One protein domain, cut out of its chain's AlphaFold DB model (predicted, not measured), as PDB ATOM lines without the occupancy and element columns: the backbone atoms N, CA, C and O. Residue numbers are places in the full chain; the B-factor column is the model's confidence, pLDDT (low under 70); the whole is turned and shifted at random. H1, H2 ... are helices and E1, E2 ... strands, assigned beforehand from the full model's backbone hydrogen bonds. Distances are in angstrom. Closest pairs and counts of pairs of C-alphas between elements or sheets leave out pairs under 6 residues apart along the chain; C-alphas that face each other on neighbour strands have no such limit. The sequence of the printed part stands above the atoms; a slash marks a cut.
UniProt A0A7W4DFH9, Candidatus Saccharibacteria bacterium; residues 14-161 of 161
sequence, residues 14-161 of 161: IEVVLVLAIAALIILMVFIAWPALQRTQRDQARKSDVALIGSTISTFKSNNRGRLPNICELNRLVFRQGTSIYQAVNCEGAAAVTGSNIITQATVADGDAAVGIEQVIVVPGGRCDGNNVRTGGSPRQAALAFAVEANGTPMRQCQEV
ATOM      1  N   ILE A  14      85.436  37.504  24.114       90.56
ATOM      2  CA  ILE A  14      84.122  37.488  24.768       90.56
ATOM      3  C   ILE A  14      82.968  37.629  23.765       90.56
ATOM      4  O   ILE A  14      81.946  36.969  23.914       90.56
ATOM      5  N   GLU A  15      83.152  38.420  22.710       90.81
ATOM      6  CA  GLU A  15      82.167  38.622  21.647       90.81
ATOM      7  C   GLU A  15      81.985  37.345  20.819       90.81
ATOM      8  O   GLU A  15      80.857  36.930  20.563       90.81
ATOM      9  N   VAL A  16      83.083  36.643  20.503       91.56
ATOM     10  CA  VAL A  16      83.030  35.333  19.824       91.56
ATOM     11  C   VAL A  16      82.295  34.304  20.679       91.56
ATOM     12  O   VAL A  16      81.421  33.598  20.183       91.56
ATOM     13  N   VAL A  17      82.632  34.214  21.967       92.62
ATOM     14  CA  VAL A  17      82.049  33.211  22.868       92.62
ATOM     15  C   VAL A  17      80.550  33.445  23.056       92.62
ATOM     16  O   VAL A  17      79.779  32.485  23.060       92.62
ATOM     17  N   LEU A  18      80.118  34.705  23.145       92.50
ATOM     18  CA  LEU A  18      78.705  35.051  23.283       92.50
ATOM     19  C   LEU A  18      77.908  34.648  22.032       92.50
ATOM     20  O   LEU A  18      76.836  34.051  22.146       92.50
ATOM     21  N   VAL A  19      78.462  34.876  20.837       93.81
ATOM     22  CA  VAL A  19      77.844  34.441  19.573       93.81
ATOM     23  C   VAL A  19      77.762  32.915  19.490       93.81
ATOM     24  O   VAL A  19      76.714  32.380  19.127       93.81
ATOM     25  N   LEU A  20      78.826  32.201  19.868       94.44
ATOM     26  CA  LEU A  20      78.838  30.735  19.856       94.44
ATOM     27  C   LEU A  20      77.820  30.135  20.835       94.44
ATOM     28  O   LEU A  20      77.158  29.155  20.496       94.44
ATOM     29  N   ALA A  21      77.649  30.736  22.014       94.62
ATOM     30  CA  ALA A  21      76.673  30.283  23.000       94.62
ATOM     31  C   ALA A  21      75.229  30.410  22.483       94.62
ATOM     32  O   ALA A  21      74.443  29.468  22.598       94.62
ATOM     33  N   ILE A  22      74.890  31.544  21.860       96.00
ATOM     34  CA  ILE A  22      73.561  31.752  21.267       96.00
ATOM     35  C   ILE A  22      73.354  30.817  20.067       96.00
ATOM     36  O   ILE A  22      72.295  30.198  19.949       96.00
ATOM     37  N   ALA A  23      74.365  30.659  19.205       95.75
ATOM     38  CA  ALA A  23      74.295  29.760  18.053       95.75
ATOM     39  C   ALA A  23      74.043  28.303  18.476       95.75
ATOM     40  O   ALA A  23      73.174  27.643  17.907       95.75
ATOM     41  N   ALA A  24      74.735  27.816  19.510       94.12
ATOM     42  CA  ALA A  24      74.526  26.473  20.050       94.12
ATOM     43  C   ALA A  24      73.098  26.270  20.590       94.12
ATOM     44  O   ALA A  24      72.490  25.225  20.354       94.12
ATOM     45  N   LEU A  25      72.536  27.278  21.266       94.19
ATOM     46  CA  LEU A  25      71.182  27.222  21.826       94.19
ATOM     47  C   LEU A  25      70.111  27.151  20.722       94.19
ATOM     48  O   LEU A  25      69.190  26.338  20.799       94.19
ATOM     49  N   ILE A  26      70.265  27.939  19.655       93.94
ATOM     50  CA  ILE A  26      69.352  27.912  18.501       93.94
ATOM     51  C   ILE A  26      69.421  26.559  17.783       93.94
ATOM     52  O   ILE A  26      68.382  25.968  17.484       93.94
ATOM     53  N   ILE A  27      70.630  26.043  17.540       92.88
ATOM     54  CA  ILE A  27      70.839  24.744  16.885       92.88
ATOM     55  C   ILE A  27      70.142  23.618  17.666       92.88
ATOM     56  O   ILE A  27      69.489  22.766  17.060       92.88
ATOM     57  N   LEU A  28      70.203  23.649  19.003       89.94
ATOM     58  CA  LEU A  28      69.513  22.682  19.860       89.94
ATOM     59  C   LEU A  28      67.989  22.708  19.656       89.94
ATOM     60  O   LEU A  28      67.379  21.652  19.496       89.94
ATOM     61  N   MET A  29      67.366  23.889  19.606       89.06
ATOM     62  CA  MET A  29      65.918  23.997  19.374       89.06
ATOM     63  C   MET A  29      65.512  23.531  17.970       89.06
ATOM     64  O   MET A  29      64.514  22.824  17.820       89.06
ATOM     65  N   VAL A  30      66.294  23.880  16.944       88.31
ATOM     66  CA  VAL A  30      66.023  23.482  15.553       88.31
ATOM     67  C   VAL A  30      66.105  21.966  15.388       88.31
ATOM     68  O   VAL A  30      65.226  21.376  14.761       88.31
ATOM     69  N   PHE A  31      67.100  21.312  15.989       82.56
ATOM     70  CA  PHE A  31      67.238  19.857  15.896       82.56
ATOM     71  C   PHE A  31      66.160  19.077  16.643       82.56
ATOM     72  O   PHE A  31      65.889  17.940  16.270       82.56
ATOM     73  N   ILE A  32      65.510  19.666  17.645       83.06
ATOM     74  CA  ILE A  32      64.361  19.038  18.308       83.06
ATOM     75  C   ILE A  32      63.084  19.246  17.477       83.06
ATOM     76  O   ILE A  32      62.317  18.305  17.272       83.06
ATOM     77  N   ALA A  33      62.860  20.459  16.962       73.88
ATOM     78  CA  ALA A  33      61.620  20.812  16.268       73.88
ATOM     79  C   ALA A  33      61.533  20.274  14.824       73.88
ATOM     80  O   ALA A  33      60.471  19.819  14.396       73.88
ATOM     81  N   TRP A  34      62.634  20.288  14.068       78.06
ATOM     82  CA  TRP A  34      62.664  19.866  12.662       78.06
ATOM     83  C   TRP A  34      62.238  18.403  12.423       78.06
ATOM     84  O   TRP A  34      61.362  18.169  11.584       78.06
ATOM     85  N   PRO A  35      62.774  17.396  13.142       75.62
ATOM     86  CA  PRO A  35      62.342  16.012  12.955       75.62
ATOM     87  C   PRO A  35      60.903  15.766  13.433       75.62
ATOM     88  O   PRO A  35      60.230  14.882  12.900       75.62
ATOM     89  N   ALA A  36      60.401  16.543  14.402       73.69
ATOM     90  CA  ALA A  36      59.034  16.397  14.903       73.69
ATOM     91  C   ALA A  36      57.985  16.761  13.835       73.69
ATOM     92  O   ALA A  36      57.023  16.018  13.641       73.69
ATOM     93  N   LEU A  37      58.207  17.842  13.077       71.06
ATOM     94  CA  LEU A  37      57.294  18.267  12.007       71.06
ATOM     95  C   LEU A  37      57.176  17.246  10.868       71.06
ATOM     96  O   LEU A  37      56.089  17.061  10.319       71.06
ATOM     97  N   GLN A  38      58.267  16.558  10.529       75.25
ATOM     98  CA  GLN A  38      58.250  15.545   9.471       75.25
ATOM     99  C   GLN A  38      57.328  14.370   9.820       75.25
ATOM    100  O   GLN A  38      56.641  13.851   8.944       75.25
ATOM    101  N   ARG A  39      57.256  13.977  11.099       77.25
ATOM    102  CA  ARG A  39      56.373  12.889  11.553       77.25
ATOM    103  C   ARG A  39      54.903  13.274  11.427       77.25
ATOM    104  O   ARG A  39      54.143  12.555  10.786       77.25
ATOM    105  N   THR A  40      54.531  14.455  11.923       80.12
ATOM    106  CA  THR A  40      53.143  14.934  11.855       80.12
ATOM    107  C   THR A  40      52.640  15.052  10.416       80.12
ATOM    108  O   THR A  40      51.499  14.693  10.145       80.12
ATOM    109  N   GLN A  41      53.474  15.501   9.472       83.62
ATOM    110  CA  GLN A  41      53.073  15.569   8.062       83.62
ATOM    111  C   GLN A  41      52.799  14.185   7.462       83.62
ATOM    112  O   GLN A  41      51.830  14.038   6.717       83.62
ATOM    113  N   ARG A  42      53.586  13.159   7.817       83.94
ATOM    114  CA  ARG A  42      53.337  11.780   7.361       83.94
ATOM    115  C   ARG A  42      52.018  11.235   7.896       83.94
ATOM    116  O   ARG A  42      51.258  10.652   7.129       83.94
ATOM    117  N   ASP A  43      51.717  11.456   9.173       84.94
ATOM    118  CA  ASP A  43      50.447  11.006   9.755       84.94
ATOM    119  C   ASP A  43      49.243  11.718   9.128       84.94
ATOM    120  O   ASP A  43      48.209  11.094   8.892       84.94
ATOM    121  N   GLN A  44      49.372  13.012   8.813       87.00
ATOM    122  CA  GLN A  44      48.323  13.753   8.108       87.00
ATOM    123  C   GLN A  44      48.137  13.261   6.672       87.00
ATOM    124  O   GLN A  44      46.999  13.049   6.252       87.00
ATOM    125  N   ALA A  45      49.229  13.011   5.941       85.62
ATOM    126  CA  ALA A  45      49.167  12.426   4.603       85.62
ATOM    127  C   ALA A  45      48.425  11.080   4.628       85.62
ATOM    128  O   ALA A  45      47.470  10.883   3.887       85.62
ATOM    129  N   ARG A  46      48.751  10.211   5.590       85.69
ATOM    130  CA  ARG A  46      48.087   8.910   5.772       85.69
ATOM    131  C   ARG A  46      46.603   9.022   6.081       85.69
ATOM    132  O   ARG A  46      45.800   8.300   5.499       85.69
ATOM    133  N   LYS A  47      46.219   9.921   6.989       88.69
ATOM    134  CA  LYS A  47      44.802  10.172   7.292       88.69
ATOM    135  C   LYS A  47      44.054  10.683   6.061       88.69
ATOM    136  O   LYS A  47      42.928  10.255   5.822       88.69
ATOM    137  N   SER A  48      44.685  11.547   5.268       89.44
ATOM    138  CA  SER A  48      44.136  12.021   3.994       89.44
ATOM    139  C   SER A  48      43.964  10.877   2.989       89.44
ATOM    140  O   SER A  48      42.913  10.770   2.359       89.44
ATOM    141  N   ASP A  49      44.949   9.988   2.875       88.06
ATOM    142  CA  ASP A  49      44.894   8.826   1.984       88.06
ATOM    143  C   ASP A  49      43.781   7.843   2.392       88.06
ATOM    144  O   ASP A  49      43.023   7.358   1.550       88.06
ATOM    145  N   VAL A  50      43.581   7.600   3.689       90.00
ATOM    146  CA  VAL A  50      42.461   6.768   4.164       90.00
ATOM    147  C   VAL A  50      41.111   7.446   3.933       90.00
ATOM    148  O   VAL A  50      40.160   6.786   3.505       90.00
ATOM    149  N   ALA A  51      41.019   8.761   4.143       90.75
ATOM    150  CA  ALA A  51      39.811   9.517   3.826       90.75
ATOM    151  C   ALA A  51      39.468   9.429   2.327       90.75
ATOM    152  O   ALA A  51      38.292   9.327   1.970       90.75
ATOM    153  N   LEU A  52      40.481   9.386   1.457       90.62
ATOM    154  CA  LEU A  52      40.316   9.145   0.028       90.62
ATOM    155  C   LEU A  52      39.787   7.739  -0.277       90.62
ATOM    156  O   LEU A  52      38.891   7.581  -1.109       90.62
ATOM    157  N   ILE A  53      40.301   6.705   0.398       90.44
ATOM    158  CA  ILE A  53      39.768   5.339   0.266       90.44
ATOM    159  C   ILE A  53      38.292   5.323   0.674       90.44
ATOM    160  O   ILE A  53      37.452   4.805  -0.065       90.44
ATOM    161  N   GLY A  54      37.958   5.921   1.821       92.25
ATOM    162  CA  GLY A  54      36.584   5.988   2.310       92.25
ATOM    163  C   GLY A  54      35.653   6.735   1.354       92.25
ATOM    164  O   GLY A  54      34.581   6.235   1.011       92.25
ATOM    165  N   SER A  55      36.074   7.888   0.833       92.81
ATOM    166  CA  SER A  55      35.277   8.641  -0.144       92.81
ATOM    167  C   SER A  55      35.090   7.867  -1.455       92.81
ATOM    168  O   SER A  55      33.996   7.875  -2.029       92.81
ATOM    169  N   THR A  56      36.109   7.120  -1.890       91.88
ATOM    170  CA  THR A  56      36.057   6.257  -3.077       91.88
ATOM    171  C   THR A  56      35.063   5.113  -2.892       91.88
ATOM    172  O   THR A  56      34.228   4.877  -3.768       91.88
ATOM    173  N   ILE A  57      35.088   4.437  -1.737       92.62
ATOM    174  CA  ILE A  57      34.119   3.389  -1.388       92.62
ATOM    175  C   ILE A  57      32.702   3.970  -1.343       92.62
ATOM    176  O   ILE A  57      31.792   3.385  -1.927       92.62
ATOM    177  N   SER A  58      32.507   5.123  -0.698       93.19
ATOM    178  CA  SER A  58      31.197   5.779  -0.600       93.19
ATOM    179  C   SER A  58      30.641   6.169  -1.975       93.19
ATOM    180  O   SER A  58      29.498   5.842  -2.308       93.19
ATOM    181  N   THR A  59      31.474   6.765  -2.830       93.56
ATOM    182  CA  THR A  59      31.108   7.132  -4.208       93.56
ATOM    183  C   THR A  59      30.754   5.897  -5.032       93.56
ATOM    184  O   THR A  59      29.722   5.859  -5.706       93.56
ATOM    185  N   PHE A  60      31.567   4.843  -4.944       93.06
ATOM    186  CA  PHE A  60      31.288   3.584  -5.622       93.06
ATOM    187  C   PHE A  60      29.973   2.964  -5.146       93.06
ATOM    188  O   PHE A  60      29.152   2.560  -5.970       93.06
ATOM    189  N   LYS A  61      29.751   2.937  -3.829       92.62
ATOM    190  CA  LYS A  61      28.536   2.429  -3.190       92.62
ATOM    191  C   LYS A  61      27.294   3.167  -3.691       92.62
ATOM    192  O   LYS A  61      26.314   2.514  -4.049       92.62
ATOM    193  N   SER A  62      27.351   4.498  -3.768       93.12
ATOM    194  CA  SER A  62      26.271   5.332  -4.311       93.12
ATOM    195  C   SER A  62      25.955   4.971  -5.767       93.12
ATOM    196  O   SER A  62      24.798   4.760  -6.127       93.12
ATOM    197  N   ASN A  63      26.990   4.793  -6.593       94.06
ATOM    198  CA  ASN A  63      26.835   4.510  -8.021       94.06
ATOM    199  C   ASN A  63      26.459   3.047  -8.330       94.06
ATOM    200  O   ASN A  63      25.932   2.759  -9.401       94.06
ATOM    201  N   ASN A  64      26.686   2.117  -7.395       94.06
ATOM    202  CA  ASN A  64      26.482   0.676  -7.588       94.06
ATOM    203  C   ASN A  64      25.385   0.096  -6.678       94.06
ATOM    204  O   ASN A  64      25.482  -1.045  -6.225       94.06
ATOM    205  N   ARG A  65      24.317   0.863  -6.406       92.12
ATOM    206  CA  ARG A  65      23.126   0.414  -5.645       92.12
ATOM    207  C   ARG A  65      23.447  -0.149  -4.249       92.12
ATOM    208  O   ARG A  65      22.796  -1.080  -3.773       92.12
ATOM    209  N   GLY A  66      24.452   0.406  -3.580       88.88
ATOM    210  CA  GLY A  66      24.871  -0.042  -2.254       88.88
ATOM    211  C   GLY A  66      25.880  -1.196  -2.257       88.88
ATOM    212  O   GLY A  66      26.234  -1.664  -1.177       88.88
ATOM    213  N   ARG A  67      26.344  -1.665  -3.424       91.31
ATOM    214  CA  ARG A  67      27.395  -2.686  -3.524       91.31
ATOM    215  C   ARG A  67      28.749  -2.089  -3.146       91.31
ATOM    216  O   ARG A  67      29.122  -1.036  -3.658       91.31
ATOM    217  N   LEU A  68      29.506  -2.788  -2.304       90.06
ATOM    218  CA  LEU A  68      30.895  -2.429  -2.026       90.06
ATOM    219  C   LEU A  68      31.824  -2.860  -3.174       90.06
ATOM    220  O   LEU A  68      31.577  -3.893  -3.810       90.06
ATOM    221  N   PRO A  69      32.886  -2.088  -3.455       89.62
ATOM    222  CA  PRO A  69      33.892  -2.501  -4.421       89.62
ATOM    223  C   PRO A  69      34.627  -3.739  -3.902       89.62
ATOM    224  O   PRO A  69      34.923  -3.842  -2.709       89.62
ATOM    225  N   ASN A  70      34.946  -4.675  -4.796       88.19
ATOM    226  CA  ASN A  70      35.936  -5.696  -4.466       88.19
ATOM    227  C   ASN A  70      37.332  -5.055  -4.367       88.19
ATOM    228  O   ASN A  70      37.545  -3.913  -4.786       88.19
ATOM    229  N   ILE A  71      38.300  -5.790  -3.825       83.81
ATOM    230  CA  ILE A  71      39.628  -5.234  -3.558       83.81
ATOM    231  C   ILE A  71      40.342  -4.742  -4.828       83.81
ATOM    232  O   ILE A  71      41.062  -3.746  -4.797       83.81
ATOM    233  N   CYS A  72      40.090  -5.381  -5.969       84.38
ATOM    234  CA  CYS A  72      40.649  -5.005  -7.262       84.38
ATOM    235  C   CYS A  72      40.031  -3.725  -7.834       84.38
ATOM    236  O   CYS A  72      40.746  -2.856  -8.335       84.38
ATOM    237  N   GLU A  73      38.707  -3.594  -7.752       87.88
ATOM    238  CA  GLU A  73      37.982  -2.379  -8.124       87.88
ATOM    239  C   GLU A  73      38.454  -1.207  -7.265       87.88
ATOM    240  O   GLU A  73      38.802  -0.156  -7.801       87.88
ATOM    241  N   LEU A  74      38.538  -1.408  -5.947       87.88
ATOM    242  CA  LEU A  74      38.962  -0.369  -5.017       87.88
ATOM    243  C   LEU A  74      40.383   0.113  -5.323       87.88
ATOM    244  O   LEU A  74      40.599   1.309  -5.497       87.88
ATOM    245  N   ASN A  75      41.334  -0.811  -5.465       84.88
ATOM    246  CA  ASN A  75      42.721  -0.466  -5.768       84.88
ATOM    247  C   ASN A  75      42.867   0.309  -7.084       84.88
ATOM    248  O   ASN A  75      43.585   1.305  -7.137       84.88
ATOM    249  N   ARG A  76      42.146  -0.087  -8.142       83.62
ATOM    250  CA  ARG A  76      42.168   0.636  -9.427       83.62
ATOM    251  C   ARG A  76      41.593   2.047  -9.320       83.62
ATOM    252  O   ARG A  76      42.103   2.959  -9.970       83.62
ATOM    253  N   LEU A  77      40.529   2.230  -8.539       87.12
ATOM    254  CA  LEU A  77      39.885   3.534  -8.354       87.12
ATOM    255  C   LEU A  77      40.740   4.483  -7.515       87.12
ATOM    256  O   LEU A  77      40.809   5.668  -7.829       87.12
ATOM    257  N   VAL A  78      41.404   3.966  -6.482       86.12
ATOM    258  CA  VAL A  78      42.302   4.757  -5.633       86.12
ATOM    259  C   VAL A  78      43.584   5.118  -6.391       86.12
ATOM    260  O   VAL A  78      43.971   6.281  -6.396       86.12
ATOM    261  N   PHE A  79      44.182   4.183  -7.139       81.38
ATOM    262  CA  PHE A  79      45.385   4.452  -7.942       81.38
ATOM    263  C   PHE A  79      45.175   5.562  -8.985       81.38
ATOM    264  O   PHE A  79      46.056   6.392  -9.206       81.38
ATOM    265  N   ARG A  80      43.982   5.642  -9.594       80.62
ATOM    266  CA  ARG A  80      43.627   6.725 -10.532       80.62
ATOM    267  C   ARG A  80      43.652   8.123  -9.909       80.62
ATOM    268  O   ARG A  80      43.687   9.093 -10.659       80.62
ATOM    269  N   GLN A  81      43.620   8.230  -8.584       80.69
ATOM    270  CA  GLN A  81      43.626   9.505  -7.867       80.69
ATOM    271  C   GLN A  81      45.041   9.975  -7.483       80.69
ATOM    272  O   GLN A  81      45.179  11.062  -6.929       80.69
ATOM    273  N   GLY A  82      46.092   9.221  -7.841       66.19
ATOM    274  CA  GLY A  82      47.479   9.706  -7.835       66.19
ATOM    275  C   GLY A  82      48.154   9.782  -6.462       66.19
ATOM    276  O   GLY A  82      49.021  10.625  -6.255       66.19
ATOM    277  N   THR A  83      47.765   8.931  -5.518       64.81
ATOM    278  CA  THR A  83      48.242   8.961  -4.128       64.81
ATOM    279  C   THR A  83      49.443   8.041  -3.864       64.81
ATOM    280  O   THR A  83      49.627   7.012  -4.510       64.81
ATOM    281  N   SER A  84      50.288   8.416  -2.893       56.19
ATOM    282  CA  SER A  84      51.645   7.872  -2.691       56.19
ATOM    283  C   SER A  84      51.745   6.518  -1.975       56.19
ATOM    284  O   SER A  84      52.842   5.976  -1.881       56.19
ATOM    285  N   ILE A  85      50.643   5.963  -1.458       61.06
ATOM    286  CA  ILE A  85      50.649   4.688  -0.705       61.06
ATOM    287  C   ILE A  85      50.335   3.481  -1.617       61.06
ATOM    288  O   ILE A  85      50.451   2.328  -1.203       61.06
ATOM    289  N   TYR A  86      49.956   3.706  -2.878       66.12
ATOM    290  CA  TYR A  86      49.327   2.671  -3.703       66.12
ATOM    291  C   TYR A  86      50.239   2.210  -4.833       66.12
ATOM    292  O   TYR A  86      50.536   2.952  -5.768       66.12
ATOM    293  N   GLN A  87      50.674   0.956  -4.751       63.59
ATOM    294  CA  GLN A  87      51.415   0.310  -5.826       63.59
ATOM    295  C   GLN A  87      50.460  -0.206  -6.907       63.59
ATOM    296  O   GLN A  87      49.262  -0.401  -6.680       63.59
ATOM    297  N   ALA A  88      51.008  -0.445  -8.100       60.69
ATOM    298  CA  ALA A  88      50.287  -1.116  -9.168       60.69
ATOM    299  C   ALA A  88      49.828  -2.502  -8.692       60.69
ATOM    300  O   ALA A  88      50.620  -3.302  -8.200       60.69
ATOM    301  N   VAL A  89      48.533  -2.774  -8.834       68.81
ATOM    302  CA  VAL A  89      47.932  -4.018  -8.360       68.81
ATOM    303  C   VAL A  89      47.836  -5.044  -9.477       68.81
ATOM    304  O   VAL A  89      47.185  -4.801 -10.497       68.81
ATOM    305  N   ASN A  90      48.401  -6.225  -9.227       68.56
ATOM    306  CA  ASN A  90      48.167  -7.413 -10.039       68.56
ATOM    307  C   ASN A  90      46.907  -8.121  -9.537       68.56
ATOM    308  O   ASN A  90      46.892  -8.712  -8.459       68.56
ATOM    309  N   CYS A  91      45.841  -8.025 -10.327       69.69
ATOM    310  CA  CYS A  91      44.559  -8.677 -10.080       69.69
ATOM    311  C   CYS A  91      44.472  -9.991 -10.860       69.69
ATOM    312  O   CYS A  91      43.735 -10.075 -11.844       69.69
ATOM    313  N   GLU A  92      45.226 -11.007 -10.448       61.22
ATOM    314  CA  GLU A  92      44.995 -12.377 -10.917       61.22
ATOM    315  C   GLU A  92      43.921 -13.024 -10.034       61.22
ATOM    316  O   GLU A  92      44.190 -13.618  -8.994       61.22
ATOM    317  N   GLY A  93      42.660 -12.844 -10.436       57.09
ATOM    318  CA  GLY A  93      41.492 -13.309  -9.685       57.09
ATOM    319  C   GLY A  93      40.996 -12.295  -8.648       57.09
ATOM    320  O   GLY A  93      41.755 -11.550  -8.039       57.09
ATOM    321  N   ALA A  94      39.678 -12.241  -8.441       54.59
ATOM    322  CA  ALA A  94      38.999 -11.207  -7.648       54.59
ATOM    323  C   ALA A  94      39.319 -11.203  -6.133       54.59
ATOM    324  O   ALA A  94      38.789 -10.360  -5.408       54.59
ATOM    325  N   ALA A  95      40.147 -12.136  -5.654       54.28
ATOM    326  CA  ALA A  95      40.385 -12.387  -4.232       54.28
ATOM    327  C   ALA A  95      41.840 -12.171  -3.780       54.28
ATOM    328  O   ALA A  95      42.065 -11.991  -2.586       54.28
ATOM    329  N   ALA A  96      42.815 -12.166  -4.694       53.84
ATOM    330  CA  ALA A  96      44.225 -12.012  -4.353       53.84
ATOM    331  C   ALA A  96      44.778 -10.749  -5.008       53.84
ATOM    332  O   ALA A  96      44.840 -10.628  -6.229       53.84
ATOM    333  N   VAL A  97      45.165  -9.793  -4.170       64.38
ATOM    334  CA  VAL A  97      45.915  -8.615  -4.585       64.38
ATOM    335  C   VAL A  97      47.319  -8.763  -4.028       64.38
ATOM    336  O   VAL A  97      47.519  -8.708  -2.816       64.38
ATOM    337  N   THR A  98      48.286  -8.960  -4.918       66.88
ATOM    338  CA  THR A  98      49.708  -8.974  -4.563       66.88
ATOM    339  C   THR A  98      50.278  -7.578  -4.785       66.88
ATOM    340  O   THR A  98      50.044  -6.973  -5.833       66.88
ATOM    341  N   GLY A  99      51.012  -7.059  -3.798       69.75
ATOM    342  CA  GLY A  99      51.684  -5.757  -3.877       69.75
ATOM    343  C   GLY A  99      50.847  -4.548  -3.447       69.75
ATOM    344  O   GLY A  99      51.382  -3.449  -3.429       69.75
ATOM    345  N   SER A 100      49.574  -4.705  -3.059       78.62
ATOM    346  CA  SER A 100      48.834  -3.594  -2.439       78.62
ATOM    347  C   SER A 100      48.911  -3.618  -0.925       78.62
ATOM    348  O   SER A 100      48.772  -4.662  -0.289       78.62
ATOM    349  N   ASN A 101      49.000  -2.419  -0.365       83.75
ATOM    350  CA  ASN A 101      48.805  -2.173   1.050       83.75
ATOM    351  C   ASN A 101      47.323  -2.000   1.434       83.75
ATOM    352  O   ASN A 101      47.001  -2.006   2.620       83.75
ATOM    353  N   ILE A 102      46.407  -1.881   0.463       87.00
ATOM    354  CA  ILE A 102      44.968  -2.034   0.709       87.00
ATOM    355  C   ILE A 102      44.641  -3.519   0.604       87.00
ATOM    356  O   ILE A 102      44.796  -4.118  -0.463       87.00
ATOM    357  N   ILE A 103      44.113  -4.089   1.683       86.56
ATOM    358  CA  ILE A 103      43.645  -5.475   1.708       86.56
ATOM    359  C   ILE A 103      42.201  -5.561   2.199       86.56
ATOM    360  O   ILE A 103      41.702  -4.655   2.861       86.56
ATOM    361  N   THR A 104      41.521  -6.664   1.893       88.06
ATOM    362  CA  THR A 104      40.184  -6.956   2.425       88.06
ATOM    363  C   THR A 104      40.258  -8.145   3.370       88.06
ATOM    364  O   THR A 104      40.808  -9.183   3.011       88.06
ATOM    365  N   GLN A 105      39.696  -8.005   4.568       89.50
ATOM    366  CA  GLN A 105      39.588  -9.085   5.551       89.50
ATOM    367  C   GLN A 105      38.172  -9.131   6.122       89.50
ATOM    368  O   GLN A 105      37.482  -8.119   6.179       89.50
ATOM    369  N   ALA A 106      37.735 -10.310   6.563       87.62
ATOM    370  CA  ALA A 106      36.440 -10.457   7.230       87.62
ATOM    371  C   ALA A 106      36.461  -9.933   8.677       87.62
ATOM    372  O   ALA A 106      35.435  -9.508   9.196       87.62
ATOM    373  N   THR A 107      37.627  -9.963   9.324       89.31
ATOM    374  CA  THR A 107      37.842  -9.578  10.724       89.31
ATOM    375  C   THR A 107      39.248  -9.019  10.889       89.31
ATOM    376  O   THR A 107      40.164  -9.491  10.221       89.31
ATOM    377  N   VAL A 108      39.430  -8.097  11.831       90.81
ATOM    378  CA  VAL A 108      40.744  -7.606  12.271       90.81
ATOM    379  C   VAL A 108      40.853  -7.886  13.764       90.81
ATOM    380  O   VAL A 108      39.914  -7.590  14.501       90.81
ATOM    381  N   ALA A 109      41.960  -8.487  14.203       89.81
ATOM    382  CA  ALA A 109      42.192  -8.731  15.624       89.81
ATOM    383  C   ALA A 109      42.227  -7.410  16.412       89.81
ATOM    384  O   ALA A 109      42.585  -6.355  15.881       89.81
ATOM    385  N   ASP A 110      41.857  -7.466  17.688       87.25
ATOM    386  CA  ASP A 110      41.982  -6.311  18.571       87.25
ATOM    387  C   ASP A 110      43.460  -6.046  18.911       87.25
ATOM    388  O   ASP A 110      44.263  -6.972  19.040       87.25
ATOM    389  N   GLY A 111      43.814  -4.765  19.045       82.88
ATOM    390  CA  GLY A 111      45.169  -4.309  19.372       82.88
ATOM    391  C   GLY A 111      45.903  -3.611  18.223       82.88
ATOM    392  O   GLY A 111      45.560  -3.740  17.048       82.88
ATOM    393  N   ASP A 112      46.928  -2.842  18.584       81.75
ATOM    394  CA  ASP A 112      47.620  -1.939  17.658       81.75
ATOM    395  C   ASP A 112      48.567  -2.646  16.676       81.75
ATOM    396  O   ASP A 112      48.838  -2.134  15.595       81.75
ATOM    397  N   ALA A 113      49.024  -3.856  17.010       82.00
ATOM    398  CA  ALA A 113      49.894  -4.661  16.149       82.00
ATOM    399  C   ALA A 113      49.145  -5.372  15.005       82.00
ATOM    400  O   ALA A 113      49.779  -5.946  14.121       82.00
ATOM    401  N   ALA A 114      47.807  -5.362  15.020       83.12
ATOM    402  CA  ALA A 114      46.989  -6.060  14.030       83.12
ATOM    403  C   ALA A 114      46.950  -5.359  12.661       83.12
ATOM    404  O   ALA A 114      46.538  -5.971  11.677       83.12
ATOM    405  N   VAL A 115      47.355  -4.086  12.595       86.56
ATOM    406  CA  VAL A 115      47.376  -3.289  11.363       86.56
ATOM    407  C   VAL A 115      48.772  -2.714  11.175       86.56
ATOM    408  O   VAL A 115      49.269  -1.964  12.015       86.56
ATOM    409  N   GLY A 116      49.414  -3.071  10.062       83.81
ATOM    410  CA  GLY A 116      50.709  -2.504   9.705       83.81
ATOM    411  C   GLY A 116      50.601  -1.006   9.436       83.81
ATOM    412  O   GLY A 116      49.593  -0.536   8.920       83.81
ATOM    413  N   ILE A 117      51.670  -0.263   9.727       81.44
ATOM    414  CA  ILE A 117      51.757   1.182   9.481       81.44
ATOM    415  C   ILE A 117      51.325   1.467   8.040       81.44
ATOM    416  O   ILE A 117      50.405   2.245   7.823       81.44
ATOM    417  N   GLU A 118      51.897   0.819   7.033       81.75
ATOM    418  CA  GLU A 118      51.575   1.072   5.617       81.75
ATOM    419  C   GLU A 118      50.238   0.507   5.139       81.75
ATOM    420  O   GLU A 118      49.800   0.864   4.051       81.75
ATOM    421  N   GLN A 119      49.578  -0.324   5.941       85.62
ATOM    422  CA  GLN A 119      48.429  -1.114   5.528       85.62
ATOM    423  C   GLN A 119      47.099  -0.421   5.837       85.62
ATOM    424  O   GLN A 119      46.921   0.196   6.886       85.62
ATOM    425  N   VAL A 120      46.128  -0.604   4.943       89.94
ATOM    426  CA  VAL A 120      44.722  -0.279   5.186       89.94
ATOM    427  C   VAL A 120      43.896  -1.540   4.992       89.94
ATOM    428  O   VAL A 120      43.845  -2.106   3.898       89.94
ATOM    429  N   ILE A 121      43.234  -1.987   6.057       91.06
ATOM    430  CA  ILE A 121      42.383  -3.175   6.014       91.06
ATOM    431  C   ILE A 121      40.932  -2.745   5.865       91.06
ATOM    432  O   ILE A 121      40.379  -2.062   6.720       91.06
ATOM    433  N   VAL A 122      40.299  -3.169   4.779       91.88
ATOM    434  CA  VAL A 122      38.875  -2.962   4.527       91.88
ATOM    435  C   VAL A 122      38.110  -4.164   5.060       91.88
ATOM    436  O   VAL A 122      38.361  -5.293   4.638       91.88
ATOM    437  N   VAL A 123      37.156  -3.922   5.956       93.06
ATOM    438  CA  VAL A 123      36.279  -4.947   6.529       93.06
ATOM    439  C   VAL A 123      34.843  -4.709   6.062       93.06
ATOM    440  O   VAL A 123      34.155  -3.841   6.610       93.06
ATOM    441  N   PRO A 124      34.364  -5.441   5.038       91.88
ATOM    442  CA  PRO A 124      32.982  -5.359   4.579       91.88
ATOM    443  C   PRO A 124      32.022  -5.812   5.682       91.88
ATOM    444  O   PRO A 124      32.247  -6.827   6.334       91.88
ATOM    445  N   GLY A 125      30.952  -5.054   5.911       92.00
ATOM    446  CA  GLY A 125      30.046  -5.267   7.040       92.00
ATOM    447  C   GLY A 125      30.666  -4.965   8.408       92.00
ATOM    448  O   GLY A 125      30.066  -5.288   9.432       92.00
ATOM    449  N   GLY A 126      31.861  -4.371   8.440       93.31
ATOM    450  CA  GLY A 126      32.512  -3.917   9.661       93.31
ATOM    451  C   GLY A 126      31.920  -2.609  10.187       93.31
ATOM    452  O   GLY A 126      31.391  -1.798   9.426       93.31
ATOM    453  N   ARG A 127      32.043  -2.415  11.499       93.75
ATOM    454  CA  ARG A 127      31.752  -1.183  12.242       93.75
ATOM    455  C   ARG A 127      32.914  -0.848  13.165       93.75
ATOM    456  O   ARG A 127      33.659  -1.744  13.562       93.75
ATOM    457  N   CYS A 128      33.053   0.417  13.515       93.31
ATOM    458  CA  CYS A 128      34.052   0.877  14.462       93.31
ATOM    459  C   CYS A 128      33.494   0.879  15.885       93.31
ATOM    460  O   CYS A 128      32.397   1.362  16.145       93.31
ATOM    461  N   ASP A 129      34.287   0.354  16.811       92.50
ATOM    462  CA  ASP A 129      34.049   0.376  18.253       92.50
ATOM    463  C   ASP A 129      35.276   1.015  18.914       92.50
ATOM    464  O   ASP A 129      36.276   0.357  19.239       92.50
ATOM    465  N   GLY A 130      35.260   2.350  18.950       91.31
ATOM    466  CA  GLY A 130      36.461   3.154  19.158       91.31
ATOM    467  C   GLY A 130      37.482   2.894  18.047       91.31
ATOM    468  O   GLY A 130      37.183   3.056  16.865       91.31
ATOM    469  N   ASN A 131      38.679   2.442  18.427       91.06
ATOM    470  CA  ASN A 131      39.736   2.066  17.481       91.06
ATOM    471  C   ASN A 131      39.643   0.599  17.017       91.06
ATOM    472  O   ASN A 131      40.472   0.167  16.218       91.06
ATOM    473  N   ASN A 132      38.687  -0.183  17.535       91.44
ATOM    474  CA  ASN A 132      38.485  -1.582  17.157       91.44
ATOM    475  C   ASN A 132      37.538  -1.719  15.968       91.44
ATOM    476  O   ASN A 132      36.669  -0.874  15.760       91.44
ATOM    477  N   VAL A 133      37.667  -2.825  15.233       93.88
ATOM    478  CA  VAL A 133      36.696  -3.218  14.208       93.88
ATOM    479  C   VAL A 133      35.819  -4.338  14.755       93.88
ATOM    480  O   VAL A 133      36.313  -5.387  15.160       93.88
ATOM    481  N   ARG A 134      34.504  -4.138  14.729       93.56
ATOM    482  CA  ARG A 134      33.499  -5.157  15.040       93.56
ATOM    483  C   ARG A 134      32.799  -5.603  13.768       93.56
ATOM    484  O   ARG A 134      32.559  -4.809  12.863       93.56
ATOM    485  N   THR A 135      32.463  -6.882  13.696       88.06
ATOM    486  CA  THR A 135      31.672  -7.458  12.603       88.06
ATOM    487  C   THR A 135      30.187  -7.490  12.968       88.06
ATOM    488  O   THR A 135      29.812  -7.242  14.113       88.06
ATOM    489  N   GLY A 136      29.317  -7.762  11.990       84.44
ATOM    490  CA  GLY A 136      27.859  -7.780  12.192       84.44
ATOM    491  C   GLY A 136      27.159  -6.461  11.848       84.44
ATOM    492  O   GLY A 136      26.006  -6.244  12.221       84.44
ATOM    493  N   GLY A 137      27.843  -5.570  11.129       84.38
ATOM    494  CA  GLY A 137      27.235  -4.403  10.510       84.38
ATOM    495  C   GLY A 137      26.378  -4.741   9.290       84.38
ATOM    496  O   GLY A 137      26.210  -5.894   8.894       84.38
ATOM    497  N   SER A 138      25.815  -3.703   8.670       89.06
ATOM    498  CA  SER A 138      25.044  -3.866   7.437       89.06
ATOM    499  C   SER A 138      25.952  -4.359   6.304       89.06
ATOM    500  O   SER A 138      27.063  -3.847   6.178       89.06
ATOM    501  N   PRO A 139      25.472  -5.215   5.381       85.88
ATOM    502  CA  PRO A 139      26.218  -5.595   4.177       85.88
ATOM    503  C   PRO A 139      26.612  -4.426   3.260       85.88
ATOM    504  O   PRO A 139      27.295  -4.649   2.270       85.88
ATOM    505  N   ARG A 140      26.137  -3.204   3.541       88.06
ATOM    506  CA  ARG A 140      26.454  -1.958   2.819       88.06
ATOM    507  C   ARG A 140      27.410  -1.029   3.579       88.06
ATOM    508  O   ARG A 140      27.715   0.055   3.085       88.06
ATOM    509  N   GLN A 141      27.811  -1.407   4.789       91.19
ATOM    510  CA  GLN A 141      28.795  -0.690   5.599       91.19
ATOM    511  C   GLN A 141      30.173  -1.316   5.396       91.19
ATOM    512  O   GLN A 141      30.276  -2.505   5.093       91.19
ATOM    513  N   ALA A 142      31.227  -0.533   5.577       92.62
ATOM    514  CA  ALA A 142      32.568  -1.060   5.779       92.62
ATOM    515  C   ALA A 142      33.289  -0.293   6.881       92.62
ATOM    516  O   ALA A 142      33.061   0.898   7.073       92.62
ATOM    517  N   ALA A 143      34.204  -0.980   7.556       94.62
ATOM    518  CA  ALA A 143      35.185  -0.351   8.422       94.62
ATOM    519  C   ALA A 143      36.557  -0.374   7.744       94.62
ATOM    520  O   ALA A 143      36.944  -1.366   7.124       94.62
ATOM    521  N   LEU A 144      37.289   0.724   7.870       93.56
ATOM    522  CA  LEU A 144      38.676   0.867   7.458       93.56
ATOM    523  C   LEU A 144      39.548   0.820   8.710       93.56
ATOM    524  O   LEU A 144      39.464   1.714   9.550       93.56
ATOM    525  N   ALA A 145      40.371  -0.219   8.829       93.69
ATOM    526  CA  ALA A 145      41.356  -0.353   9.891       93.69
ATOM    527  C   ALA A 145      42.709   0.196   9.421       93.69
ATOM    528  O   ALA A 145      43.294  -0.258   8.436       93.69
ATOM    529  N   PHE A 146      43.116   1.224  10.145       92.00
ATOM    530  CA  PHE A 146      44.299   2.062  10.069       92.00
ATOM    531  C   PHE A 146      45.432   1.859  11.049       92.00
ATOM    532  O   PHE A 146      45.098   1.522  12.177       92.00
ATOM    533  N   ALA A 147      46.674   2.249  10.769       90.69
ATOM    534  CA  ALA A 147      47.604   2.624  11.838       90.69
ATOM    535  C   ALA A 147      48.237   4.004  11.587       90.69
ATOM    536  O   ALA A 147      48.646   4.324  10.469       90.69
ATOM    537  N   VAL A 148      48.321   4.825  12.635       88.62
ATOM    538  CA  VAL A 148      49.049   6.109  12.655       88.62
ATOM    539  C   VAL A 148      50.173   6.046  13.679       88.62
ATOM    540  O   VAL A 148      50.057   5.316  14.661       88.62
ATOM    541  N   GLU A 149      51.269   6.772  13.470       84.25
ATOM    542  CA  GLU A 149      52.371   6.768  14.432       84.25
ATOM    543  C   GLU A 149      52.060   7.741  15.578       84.25
ATOM    544  O   GLU A 149      51.832   8.927  15.370       84.25
ATOM    545  N   ALA A 150      52.094   7.262  16.820       76.56
ATOM    546  CA  ALA A 150      52.146   8.134  17.990       76.56
ATOM    547  C   ALA A 150      53.394   7.787  18.789       76.56
ATOM    548  O   ALA A 150      53.550   6.659  19.245       76.56
ATOM    549  N   ASN A 151      54.318   8.740  18.927       71.12
ATOM    550  CA  ASN A 151      55.570   8.558  19.674       71.12
ATOM    551  C   ASN A 151      56.398   7.318  19.265       71.12
ATOM    552  O   ASN A 151      57.156   6.788  20.072       71.12
ATOM    553  N   GLY A 152      56.286   6.870  18.009       69.50
ATOM    554  CA  GLY A 152      57.013   5.705  17.490       69.50
ATOM    555  C   GLY A 152      56.316   4.358  17.695       69.50
ATOM    556  O   GLY A 152      56.857   3.338  17.280       69.50
ATOM    557  N   THR A 153      55.118   4.340  18.282       77.38
ATOM    558  CA  THR A 153      54.251   3.156  18.317       77.38
ATOM    559  C   THR A 153      53.126   3.296  17.292       77.38
ATOM    560  O   THR A 153      52.524   4.374  17.222       77.38
ATOM    561  N   PRO A 154      52.819   2.253  16.496       82.31
ATOM    562  CA  PRO A 154      51.600   2.250  15.704       82.31
ATOM    563  C   PRO A 154      50.411   2.315  16.661       82.31
ATOM    564  O   PRO A 154      50.358   1.571  17.633       82.31
ATOM    565  N   MET A 155      49.478   3.217  16.396       87.81
ATOM    566  CA  MET A 155      48.177   3.268  17.045       87.81
ATOM    567  C   MET A 155      47.129   2.953  16.002       87.81
ATOM    568  O   MET A 155      47.010   3.665  14.995       87.81
ATOM    569  N   ARG A 156      46.353   1.899  16.239       90.50
ATOM    570  CA  ARG A 156      45.284   1.538  15.325       90.50
ATOM    571  C   ARG A 156      44.193   2.598  15.367       90.50
ATOM    572  O   ARG A 156      43.888   3.168  16.414       90.50
ATOM    573  N   GLN A 157      43.599   2.855  14.215       92.62
ATOM    574  CA  GLN A 157      42.449   3.729  14.041       92.62
ATOM    575  C   GLN A 157      41.386   2.991  13.235       92.62
ATOM    576  O   GLN A 157      41.705   2.119  12.426       92.62
ATOM    577  N   CYS A 158      40.127   3.346  13.456       93.88
ATOM    578  CA  CYS A 158      39.011   2.800  12.703       93.88
ATOM    579  C   CYS A 158      38.187   3.941  12.107       93.88
ATOM    580  O   CYS A 158      37.890   4.918  12.794       93.88
ATOM    581  N   GLN A 159      37.819   3.814  10.833       94.19
ATOM    582  CA  GLN A 159      36.907   4.732  10.156       94.19
ATOM    583  C   GLN A 159      35.786   3.962   9.453       94.19
ATOM    584  O   GLN A 159      36.052   3.073   8.647       94.19
ATOM    585  N   GLU A 160      34.533   4.315   9.731       92.25
ATOM    586  CA  GLU A 160      33.365   3.730   9.062       92.25
ATOM    587  C   GLU A 160      33.055   4.427   7.732       92.25
ATOM    588  O   GLU A 160      33.297   5.628   7.578       92.25
ATOM    589  N   VAL A 161      32.495   3.668   6.781       88.94
ATOM    590  CA  VAL A 161      32.149   4.120   5.422       88.94
ATOM    591  C   VAL A 161      30.817   3.558   4.930       88.94
ATOM    592  O   VAL A 161      30.533   2.346   5.081       88.94
TER     593      VAL A 161
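Overview. This is residues 14 to 161 of the 161 residues of a protein of Candidatus Saccharibacteria bacterium (UniProt A0A7W4DFH9). One very long helix, H1, sticks out of a compact body with its residues 14 to 35, and farther on packs along a twisted sheet of E1, E2, E5 and E6. Short helix H2 packs at the sheet's E1 edge, and a small hairpin, E3 and E4, packs on E5 and E6. The printed part has 148 residues with two named helices, then six named strands, class mixed; the sheet, in order E1, E2, E5, E6, is mixed. The whole is loose, with a radius of gyration of the C-alphas of 20.5 A, and spans 77 by 31 by 26 A, H1 making the length.

Arrangement. H1, residues 14 to 63, is on the sheet of E1, residues 102 to 104, E2, residues 120 to 124, E5, residues 142 to 150, and E6, residues 153 to 160, at a height of 11.6 A. It runs along the strands, at 4 degrees to E5 on the local plane; the closest C-alphas are those of Asp 43 and Val 148, 5.9 A apart. With residues 52 to 57 alone it touches H2, residues 71 to 79, at a steep tilt of 50 degrees, opposite ways; the C-alphas of Ile 53 and Val 78 come closest, 6.4 A. H1 and H2 with the sheet make two layers, helices on one face. Parallel E1 and E2 have N 122 and O 103 at 2.8 A, antiparallel E2 and E5 N 123 and O 143 at 2.8 A, and the hairpin E5 and E6 N 146 and O 157 at 2.8 A, within hydrogen-bond range. In the hairpin of E3, residues 127 to 129, and E4, residues 132 to 134, N 127 and O 134 are 2.8 A apart. Every O i to N i+4 pair is within range in H2, and 42 of 46 in H1.

Along the chain. H1 runs 73.8 A from C-alpha 14 at (84.122, 37.488, 24.768); E5 is 24.8 A long, and E6, 22.9 A, ends at C-alpha 160, (33.365, 3.730, 9.062).

Size, cuts and confidence. The printed part has no cut. H2 to E1 and E1 to E2 are long links. Residues 82 to 99 and 152 have pLDDT under 70.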